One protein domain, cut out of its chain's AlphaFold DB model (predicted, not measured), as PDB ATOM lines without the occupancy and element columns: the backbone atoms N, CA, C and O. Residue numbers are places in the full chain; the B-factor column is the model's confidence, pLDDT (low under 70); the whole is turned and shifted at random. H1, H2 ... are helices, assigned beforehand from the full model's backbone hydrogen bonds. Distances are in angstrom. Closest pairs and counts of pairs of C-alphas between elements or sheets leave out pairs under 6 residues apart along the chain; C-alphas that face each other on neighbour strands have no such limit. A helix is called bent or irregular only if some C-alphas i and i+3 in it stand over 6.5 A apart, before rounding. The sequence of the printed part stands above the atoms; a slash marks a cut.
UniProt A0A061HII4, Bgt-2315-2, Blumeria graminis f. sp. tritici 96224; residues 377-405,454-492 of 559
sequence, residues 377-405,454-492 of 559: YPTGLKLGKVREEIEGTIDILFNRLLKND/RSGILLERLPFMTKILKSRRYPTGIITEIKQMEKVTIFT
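What this domain is: This is residues 377 to 405 and 454 to 492 of the 559 residues of the protein "Bgt-2315-2" of Blumeria graminis f. sp. tritici 96224 (UniProt A0A061HII4). Three helices cross at steep angles, H4 packing on both the long H2 and H3, while residues 377 to 386, with the short H1, stick out. The 68 printed residues, with four named helices H1 to H4 and no named strand, are all helix by class, only just loose, close to compact, with a radius of gyration of the C-alphas of 13.3 A and spans of 43 by 23 by 20 A.

How they stand to each other: H1, residues 379 to 382, and H2, residues 384 to 405, meet only through their link. H3, residues 454 to 471, only just touches H2, with 3 pairs of C-alphas within 8 A, about perpendicular at 79 degrees; its residues 454 to 458 alone touch residues 394 to 398, the closest C-alphas being those of Phe 398 and Arg 454, 7.4 A. H4, residues 476 to 489, touches H2 with residues 484 to 488 alone, at a steep tilt of 57 degrees, opposite ways; the closest C-alphas are Ile 390 and Val 488, 6.3 A. H4 touches H3 at a steep tilt of 45 degrees, opposite ways, closest at the C-alphas of Pro 463 and Thr 489, 5.7 A. Every O i to N i+4 pair is within hydrogen-bond range in H2, 12 of 14 in H3 and 8 of 10 in H4; H1 is too short for one.

Where its parts are: H1 begins at C-alpha 379 (-6.398, 35.396, 35.856) and spans 5.1 A, H2 31.7 A, H3 24.8 A; H4 spans 20.3 A and ends at C-alpha 489 (8.841, 22.504, 31.168). H3 is only just irregular, C-alphas 459 and 462 being 6.8 A apart, with a kink of 38 degrees near residue 461.

The domain as a whole: The C-alphas farthest apart, Tyr 377 and Asp 405, are 43.7 A apart. Residues 406 to 453 are not printed, and C-alphas 405 and 454 are 15.6 A apart across the cut. Confidence is under 70 at residues 403 to 405, 470 to 482 and 491 to 492.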
ATOM      1  N   TYR A 377      -8.672  41.531  37.893       84.50
ATOM      2  CA  TYR A 377      -9.041  41.093  36.549       84.50
ATOM      3  C   TYR A 377      -8.821  39.573  36.397       84.50
ATOM      4  O   TYR A 377      -7.824  39.075  36.944       84.50
ATOM      5  N   PRO A 378      -9.671  38.842  35.642       84.38
ATOM      6  CA  PRO A 378      -9.639  37.384  35.550       84.38
ATOM      7  C   PRO A 378      -8.268  36.842  35.170       84.38
ATOM      8  O   PRO A 378      -7.711  37.150  34.113       84.38
ATOM      9  N   THR A 379      -7.735  35.979  36.027       79.50
ATOM     10  CA  THR A 379      -6.398  35.396  35.856       79.50
ATOM     11  C   THR A 379      -6.278  34.567  34.575       79.50
ATOM     12  O   THR A 379      -5.271  34.664  33.873       79.50
ATOM     13  N   GLY A 380      -7.326  33.820  34.210       74.56
ATOM     14  CA  GLY A 380      -7.367  33.034  32.973       74.56
ATOM     15  C   GLY A 380      -7.225  33.879  31.702       74.56
ATOM     16  O   GLY A 380      -6.513  33.480  30.782       74.56
ATOM     17  N   LEU A 381      -7.828  35.072  31.674       75.31
ATOM     18  CA  LEU A 381      -7.732  35.985  30.530       75.31
ATOM     19  C   LEU A 381      -6.352  36.658  30.471       75.31
ATOM     20  O   LEU A 381      -5.776  36.762  29.389       75.31
ATOM     21  N   LYS A 382      -5.762  37.022  31.624       75.56
ATOM     22  CA  LYS A 382      -4.378  37.549  31.690       75.56
ATOM     23  C   LYS A 382      -3.360  36.570  31.111       75.56
ATOM     24  O   LYS A 382      -2.419  36.967  30.431       75.56
ATOM     25  N   LEU A 383      -3.545  35.282  31.398       75.31
ATOM     26  CA  LEU A 383      -2.643  34.221  30.961       75.31
ATOM     27  C   LEU A 383      -2.946  33.720  29.542       75.31
ATOM     28  O   LEU A 383      -2.201  32.882  29.044       75.31
ATOM     29  N   GLY A 384      -3.985  34.228  28.869       71.50
ATOM     30  CA  GLY A 384      -4.416  33.756  27.551       71.50
ATOM     31  C   GLY A 384      -3.327  33.847  26.479       71.50
ATOM     32  O   GLY A 384      -3.032  32.845  25.830       71.50
ATOM     33  N   LYS A 385      -2.663  35.006  26.347       71.25
ATOM     34  CA  LYS A 385      -1.562  35.203  25.381       71.25
ATOM     35  C   LYS A 385      -0.390  34.262  25.664       71.25
ATOM     36  O   LYS A 385       0.077  33.564  24.772       71.25
ATOM     37  N   VAL A 386       0.035  34.193  26.928       75.12
ATOM     38  CA  VAL A 386       1.133  33.316  27.365       75.12
ATOM     39  C   VAL A 386       0.789  31.848  27.114       75.12
ATOM     40  O   VAL A 386       1.629  31.085  26.642       75.12
ATOM     41  N   ARG A 387      -0.455  31.447  27.388       77.00
ATOM     42  CA  ARG A 387      -0.957  30.105  27.100       77.00
ATOM     43  C   ARG A 387      -0.910  29.809  25.603       77.00
ATOM     44  O   ARG A 387      -0.425  28.744  25.239       77.00
ATOM     45  N   GLU A 388      -1.377  30.725  24.756       75.06
ATOM     46  CA  GLU A 388      -1.368  30.541  23.301       75.06
ATOM     47  C   GLU A 388       0.067  30.417  22.761       75.06
ATOM     48  O   GLU A 388       0.350  29.522  21.967       75.06
ATOM     49  N   GLU A 389       0.997  31.244  23.246       75.88
ATOM     50  CA  GLU A 389       2.421  31.143  22.906       75.88
ATOM     51  C   GLU A 389       3.015  29.789  23.315       75.88
ATOM     52  O   GLU A 389       3.719  29.146  22.531       75.88
ATOM     53  N   ILE A 390       2.739  29.334  24.541       78.69
ATOM     54  CA  ILE A 390       3.225  28.045  25.044       78.69
ATOM     55  C   ILE A 390       2.627  26.899  24.219       78.69
ATOM     56  O   ILE A 390       3.373  26.037  23.755       78.69
ATOM     57  N   GLU A 391       1.315  26.904  23.965       78.62
ATOM     58  CA  GLU A 391       0.650  25.914  23.110       78.62
ATOM     59  C   GLU A 391       1.250  25.893  21.697       78.62
ATOM     60  O   GLU A 391       1.531  24.814  21.172       78.62
ATOM     61  N   GLY A 392       1.550  27.064  21.131       75.44
ATOM     62  CA  GLY A 392       2.236  27.195  19.853       75.44
ATOM     63  C   GLY A 392       3.641  26.586  19.864       75.44
ATOM     64  O   GLY A 392       3.996  25.829  18.961       75.44
ATOM     65  N   THR A 393       4.449  26.854  20.894       76.62
ATOM     66  CA  THR A 393       5.786  26.240  21.010       76.62
ATOM     67  C   THR A 393       5.723  24.721  21.172       76.62
ATOM     68  O   THR A 393       6.543  24.008  20.591       76.62
ATOM     69  N   ILE A 394       4.726  24.211  21.901       79.38
ATOM     70  CA  ILE A 394       4.476  22.772  22.036       79.38
ATOM     71  C   ILE A 394       4.154  22.162  20.671       79.38
ATOM     72  O   ILE A 394       4.691  21.104  20.355       79.38
ATOM     73  N   ASP A 395       3.334  22.820  19.850       78.81
ATOM     74  CA  ASP A 395       2.982  22.333  18.512       78.81
ATOM     75  C   ASP A 395       4.205  22.218  17.598       78.81
ATOM     76  O   ASP A 395       4.365  21.210  16.904       78.81
ATOM     77  N   ILE A 396       5.105  23.206  17.629       76.44
ATOM     78  CA  ILE A 396       6.369  23.151  16.879       76.44
ATOM     79  C   ILE A 396       7.211  21.968  17.343       76.44
ATOM     80  O   ILE A 396       7.690  21.190  16.515       76.44
ATOM     81  N   LEU A 397       7.406  21.824  18.657       73.88
ATOM     82  CA  LEU A 397       8.221  20.750  19.224       73.88
ATOM     83  C   LEU A 397       7.625  19.377  18.908       73.88
ATOM     84  O   LEU A 397       8.354  18.467  18.522       73.88
ATOM     85  N   PHE A 398       6.302  19.242  19.002       76.94
ATOM     86  CA  PHE A 398       5.571  18.030  18.649       76.94
ATOM     87  C   PHE A 398       5.772  17.673  17.170       76.94
ATOM     88  O   PHE A 398       6.176  16.557  16.849       76.94
ATOM     89  N   ASN A 399       5.580  18.638  16.267       75.06
ATOM     90  CA  ASN A 399       5.784  18.440  14.831       75.06
ATOM     91  C   ASN A 399       7.248  18.148  14.482       75.06
ATOM     92  O   ASN A 399       7.514  17.357  13.580       75.06
ATOM     93  N   ARG A 400       8.204  18.764  15.182       72.75
ATOM     94  CA  ARG A 400       9.635  18.496  15.010       72.75
ATOM     95  C   ARG A 400       9.993  17.092  15.481       72.75
ATOM     96  O   ARG A 400      10.728  16.417  14.780       72.75
ATOM     97  N   LEU A 401       9.454  16.637  16.612       71.19
ATOM     98  CA  LEU A 401       9.655  15.272  17.104       71.19
ATOM     99  C   LEU A 401       9.073  14.235  16.137       71.19
ATOM    100  O   LEU A 401       9.754  13.268  15.822       71.19
ATOM    101  N   LEU A 402       7.874  14.479  15.600       71.44
ATOM    102  CA  LEU A 402       7.268  13.603  14.593       71.44
ATOM    103  C   LEU A 402       8.050  13.576  13.269       71.44
ATOM    104  O   LEU A 402       8.198  12.516  12.673       71.44
ATOM    105  N   LYS A 403       8.566  14.722  12.802       65.69
ATOM    106  CA  LYS A 403       9.367  14.805  11.564       65.69
ATOM    107  C   LYS A 403      10.799  14.288  11.737       65.69
ATOM    108  O   LYS A 403      11.365  13.733  10.799       65.69
ATOM    109  N   ASN A 404      11.397  14.453  12.918       55.28
ATOM    110  CA  ASN A 404      12.740  13.953  13.221       55.28
ATOM    111  C   ASN A 404      12.786  12.424  13.355       55.28
ATOM    112  O   ASN A 404      13.870  11.866  13.194       55.28
ATOM    113  N   ASP A 405      11.649  11.752  13.569       50.50
ATOM    114  CA  ASP A 405      11.556  10.291  13.443       50.50
ATOM    115  C   ASP A 405      11.688   9.824  11.972       50.50
ATOM    116  O   ASP A 405      12.103   8.691  11.734       50.50
ATOM    117  N   ARG A 454      -0.123  13.879  22.713       70.75
ATOM    118  CA  ARG A 454       0.339  15.232  23.084       70.75
ATOM    119  C   ARG A 454       0.645  15.333  24.584       70.75
ATOM    120  O   ARG A 454       1.646  15.927  24.971       70.75
ATOM    121  N   SER A 455      -0.199  14.713  25.409       75.25
ATOM    122  CA  SER A 455      -0.038  14.624  26.861       75.25
ATOM    123  C   SER A 455       1.206  13.832  27.270       75.25
ATOM    124  O   SER A 455       1.953  14.302  28.122       75.25
ATOM    125  N   GLY A 456       1.477  12.688  26.634       74.31
ATOM    126  CA  GLY A 456       2.681  11.891  26.894       74.31
ATOM    127  C   GLY A 456       3.975  12.628  26.537       74.31
ATOM    128  O   GLY A 456       4.950  12.579  27.285       74.31
ATOM    129  N   ILE A 457       3.994  13.397  25.439       76.19
ATOM    130  CA  ILE A 457       5.165  14.233  25.119       76.19
ATOM    131  C   ILE A 457       5.383  15.312  26.177       76.19
ATOM    132  O   ILE A 457       6.515  15.515  26.616       76.19
ATOM    133  N   LEU A 458       4.314  16.010  26.560       78.50
ATOM    134  CA  LEU A 458       4.396  17.155  27.459       78.50
ATOM    135  C   LEU A 458       4.817  16.749  28.871       78.50
ATOM    136  O   LEU A 458       5.673  17.405  29.460       78.50
ATOM    137  N   LEU A 459       4.235  15.672  29.398       78.88
ATOM    138  CA  LEU A 459       4.459  15.241  30.778       78.88
ATOM    139  C   LEU A 459       5.698  14.358  30.934       78.88
ATOM    140  O   LEU A 459       6.379  14.449  31.952       78.88
ATOM    141  N   GLU A 460       6.015  13.523  29.940       74.75
ATOM    142  CA  GLU A 460       7.115  12.563  30.047       74.75
ATOM    143  C   GLU A 460       8.317  13.010  29.211       74.75
ATOM    144  O   GLU A 460       9.387  13.287  29.750       74.75
ATOM    145  N   ARG A 461       8.175  13.130  27.885       75.88
ATOM    146  CA  ARG A 461       9.348  13.281  27.004       75.88
ATOM    147  C   ARG A 461      10.054  14.632  27.126       75.88
ATOM    148  O   ARG A 461      11.279  14.646  27.243       75.88
ATOM    149  N   LEU A 462       9.332  15.754  27.111       78.38
ATOM    150  CA  LEU A 462       9.949  17.088  27.137       78.38
ATOM    151  C   LEU A 462      10.762  17.339  28.420       78.38
ATOM    152  O   LEU A 462      11.920  17.741  28.289       78.38
ATOM    153  N   PRO A 463      10.255  17.051  29.637       81.12
ATOM    154  CA  PRO A 463      11.031  17.226  30.866       81.12
ATOM    155  C   PRO A 463      12.287  16.346  30.936       81.12
ATOM    156  O   PRO A 463      13.320  16.766  31.465       81.12
ATOM    157  N   PHE A 464      12.239  15.120  30.401       76.31
ATOM    158  CA  PHE A 464      13.429  14.267  30.334       76.31
ATOM    159  C   PHE A 464      14.435  14.777  29.301       76.31
ATOM    160  O   PHE A 464      15.631  14.842  29.591       76.31
ATOM    161  N   MET A 465      13.971  15.205  28.127       74.31
ATOM    162  CA  MET A 465      14.838  15.779  27.101       74.31
ATOM    163  C   MET A 465      15.522  17.061  27.577       74.31
ATOM    164  O   MET A 465      16.720  17.217  27.344       74.31
ATOM    165  N   THR A 466      14.822  17.954  28.286       76.62
ATOM    166  CA  THR A 466      15.449  19.168  28.833       76.62
ATOM    167  C   THR A 466      16.532  18.837  29.851       76.62
ATOM    168  O   THR A 466      17.607  19.432  29.799       76.62
ATOM    169  N   LYS A 467      16.317  17.845  30.728       75.81
ATOM    170  CA  LYS A 467      17.356  17.369  31.660       75.81
ATOM    171  C   LYS A 467      18.575  16.791  30.933       75.81
ATOM    172  O   LYS A 467      19.705  17.128  31.287       75.81
ATOM    173  N   ILE A 468      18.366  15.966  29.905       75.44
ATOM    174  CA  ILE A 468      19.458  15.371  29.115       75.44
ATOM    175  C   ILE A 468      20.239  16.464  28.377       75.44
ATOM    176  O   ILE A 468      21.468  16.500  28.453       75.44
ATOM    177  N   LEU A 469      19.548  17.388  27.710       70.25
ATOM    178  CA  LEU A 469      20.183  18.459  26.943       70.25
ATOM    179  C   LEU A 469      20.938  19.451  27.835       70.25
ATOM    180  O   LEU A 469      22.006  19.907  27.443       70.25
ATOM    181  N   LYS A 470      20.458  19.717  29.059       69.56
ATOM    182  CA  LYS A 470      21.177  20.529  30.059       69.56
ATOM    183  C   LYS A 470      22.468  19.873  30.561       69.56
ATOM    184  O   LYS A 470      23.397  20.579  30.940       69.56
ATOM    185  N   SER A 471      22.544  18.541  30.562       62.66
ATOM    186  CA  SER A 471      23.733  17.806  31.026       62.66
ATOM    187  C   SER A 471      24.898  17.804  30.023       62.66
ATOM    188  O   SER A 471      26.030  17.493  30.396       62.66
ATOM    189  N   ARG A 472      24.656  18.181  28.759       64.25
ATOM    190  CA  ARG A 472      25.662  18.223  27.685       64.25
ATOM    191  C   ARG A 472      25.909  19.657  27.207       64.25
ATOM    192  O   ARG A 472      24.981  20.435  27.030       64.25
ATOM    193  N   ARG A 473      27.170  20.008  26.925       55.34
ATOM    194  CA  ARG A 473      27.516  21.277  26.256       55.34
ATOM    195  C   ARG A 473      27.320  21.128  24.745       55.34
ATOM    196  O   ARG A 473      28.041  20.361  24.113       55.34
ATOM    197  N   TYR A 474      26.360  21.858  24.187       59.56
ATOM    198  CA  TYR A 474      26.039  21.881  22.756       59.56
ATOM    199  C   TYR A 474      26.401  23.232  22.106       59.56
ATOM    200  O   TYR A 474      26.518  24.234  22.816       59.56
ATOM    201  N   PRO A 475      26.582  23.286  20.769       55.69
ATOM    202  CA  PRO A 475      26.803  24.531  20.030       55.69
ATOM    203  C   PRO A 475      25.622  25.511  20.148       55.69
ATOM    204  O   PRO A 475      24.483  25.126  20.412       55.69
ATOM    205  N   THR A 476      25.905  26.794  19.907       55.59
ATOM    206  CA  THR A 476      25.035  27.957  20.176       55.59
ATOM    207  C   THR A 476      23.630  27.896  19.566       55.59
ATOM    208  O   THR A 476      22.708  28.463  20.145       55.59
ATOM    209  N   GLY A 477      23.428  27.168  18.461       57.53
ATOM    210  CA  GLY A 477      22.105  26.982  17.846       57.53
ATOM    211  C   GLY A 477      21.118  26.191  18.717       57.53
ATOM    212  O   GLY A 477      19.958  26.574  18.829       57.53
ATOM    213  N   ILE A 478      21.593  25.158  19.424       60.38
ATOM    214  CA  ILE A 478      20.764  24.268  20.265       60.38
ATOM    215  C   ILE A 478      20.358  24.965  21.576       60.38
ATOM    216  O   ILE A 478      19.364  24.610  22.203       60.38
ATOM    217  N   ILE A 479      21.077  26.017  21.980       61.72
ATOM    218  CA  ILE A 479      20.774  26.790  23.194       61.72
ATOM    219  C   ILE A 479      19.405  27.476  23.086       61.72
ATOM    220  O   ILE A 479      18.686  27.567  24.080       61.72
ATOM    221  N   THR A 480      19.022  27.935  21.891       64.94
ATOM    222  CA  THR A 480      17.706  28.555  21.662       64.94
ATOM    223  C   THR A 480      16.571  27.545  21.831       64.94
ATOM    224  O   THR A 480      15.597  27.834  22.523       64.94
ATOM    225  N   GLU A 481      16.742  26.326  21.318       64.88
ATOM    226  CA  GLU A 481      15.789  25.223  21.486       64.88
ATOM    227  C   GLU A 481      15.697  24.764  22.946       64.88
ATOM    228  O   GLU A 481      14.601  24.551  23.458       64.88
ATOM    229  N   ILE A 482      16.829  24.686  23.656       67.75
ATOM    230  CA  ILE A 482      16.855  24.357  25.088       67.75
ATOM    231  C   ILE A 482      16.075  25.401  25.892       67.75
ATOM    232  O   ILE A 482      15.273  25.020  26.740       67.75
ATOM    233  N   LYS A 483      16.250  26.699  25.605       70.81
ATOM    234  CA  LYS A 483      15.494  27.779  26.263       70.81
ATOM    235  C   LYS A 483      13.993  27.709  25.967       70.81
ATOM    236  O   LYS A 483      13.186  27.949  26.861       70.81
ATOM    237  N   GLN A 484      13.605  27.353  24.742       70.44
ATOM    238  CA  GLN A 484      12.195  27.158  24.382       70.44
ATOM    239  C   GLN A 484      11.580  25.968  25.124       70.44
ATOM    240  O   GLN A 484      10.506  26.089  25.707       70.44
ATOM    241  N   MET A 485      12.278  24.831  25.171       72.88
ATOM    242  CA  MET A 485      11.824  23.659  25.923       72.88
ATOM    243  C   MET A 485      11.811  23.919  27.438       72.88
ATOM    244  O   MET A 485      10.975  23.380  28.160       72.88
ATOM    245  N   GLU A 486      12.707  24.767  27.938       74.69
ATOM    246  CA  GLU A 486      12.733  25.215  29.328       74.69
ATOM    247  C   GLU A 486      11.525  26.095  29.677       74.69
ATOM    248  O   GLU A 486      10.883  25.838  30.694       74.69
ATOM    249  N   LYS A 487      11.145  27.038  28.797       75.75
ATOM    250  CA  LYS A 487       9.927  27.863  28.943       75.75
ATOM    251  C   LYS A 487       8.657  27.006  29.075       75.75
ATOM    252  O   LYS A 487       7.732  27.398  29.771       75.75
ATOM    253  N   VAL A 488       8.617  25.836  28.431       76.25
ATOM    254  CA  VAL A 488       7.468  24.908  28.474       76.25
ATOM    255  C   VAL A 488       7.502  23.974  29.693       76.25
ATOM    256  O   VAL A 488       6.454  23.599  30.209       76.25
ATOM    257  N   THR A 489       8.690  23.558  30.141       73.12
ATOM    258  CA  THR A 489       8.841  22.504  31.168       73.12
ATOM    259  C   THR A 489       9.006  23.031  32.590       73.12
ATOM    260  O   THR A 489       8.824  22.266  33.539       73.12
ATOM    261  N   ILE A 490       9.344  24.310  32.765       74.94
ATOM    262  CA  ILE A 490       9.461  24.940  34.080       74.94
ATOM    263  C   ILE A 490       8.199  25.747  34.370       74.94
ATOM    264  O   ILE A 490       7.858  26.674  33.643       74.94
ATOM    265  N   PHE A 491       7.540  25.434  35.486       68.44
ATOM    266  CA  PHE A 491       6.475  26.275  36.018       68.44
ATOM    267  C   PHE A 491       7.085  27.476  36.747       68.44
ATOM    268  O   PHE A 491       7.465  27.394  37.915       68.44
ATOM    269  N   THR A 492       7.196  28.604  36.053       61.97
ATOM    270  CA  THR A 492       7.393  29.910  36.684       61.97
ATOM    271  C   THR A 492       6.018  30.373  37.153       61.97
ATOM    272  O   THR A 492       5.154  30.639  36.323       61.97
TER     273      THR A 492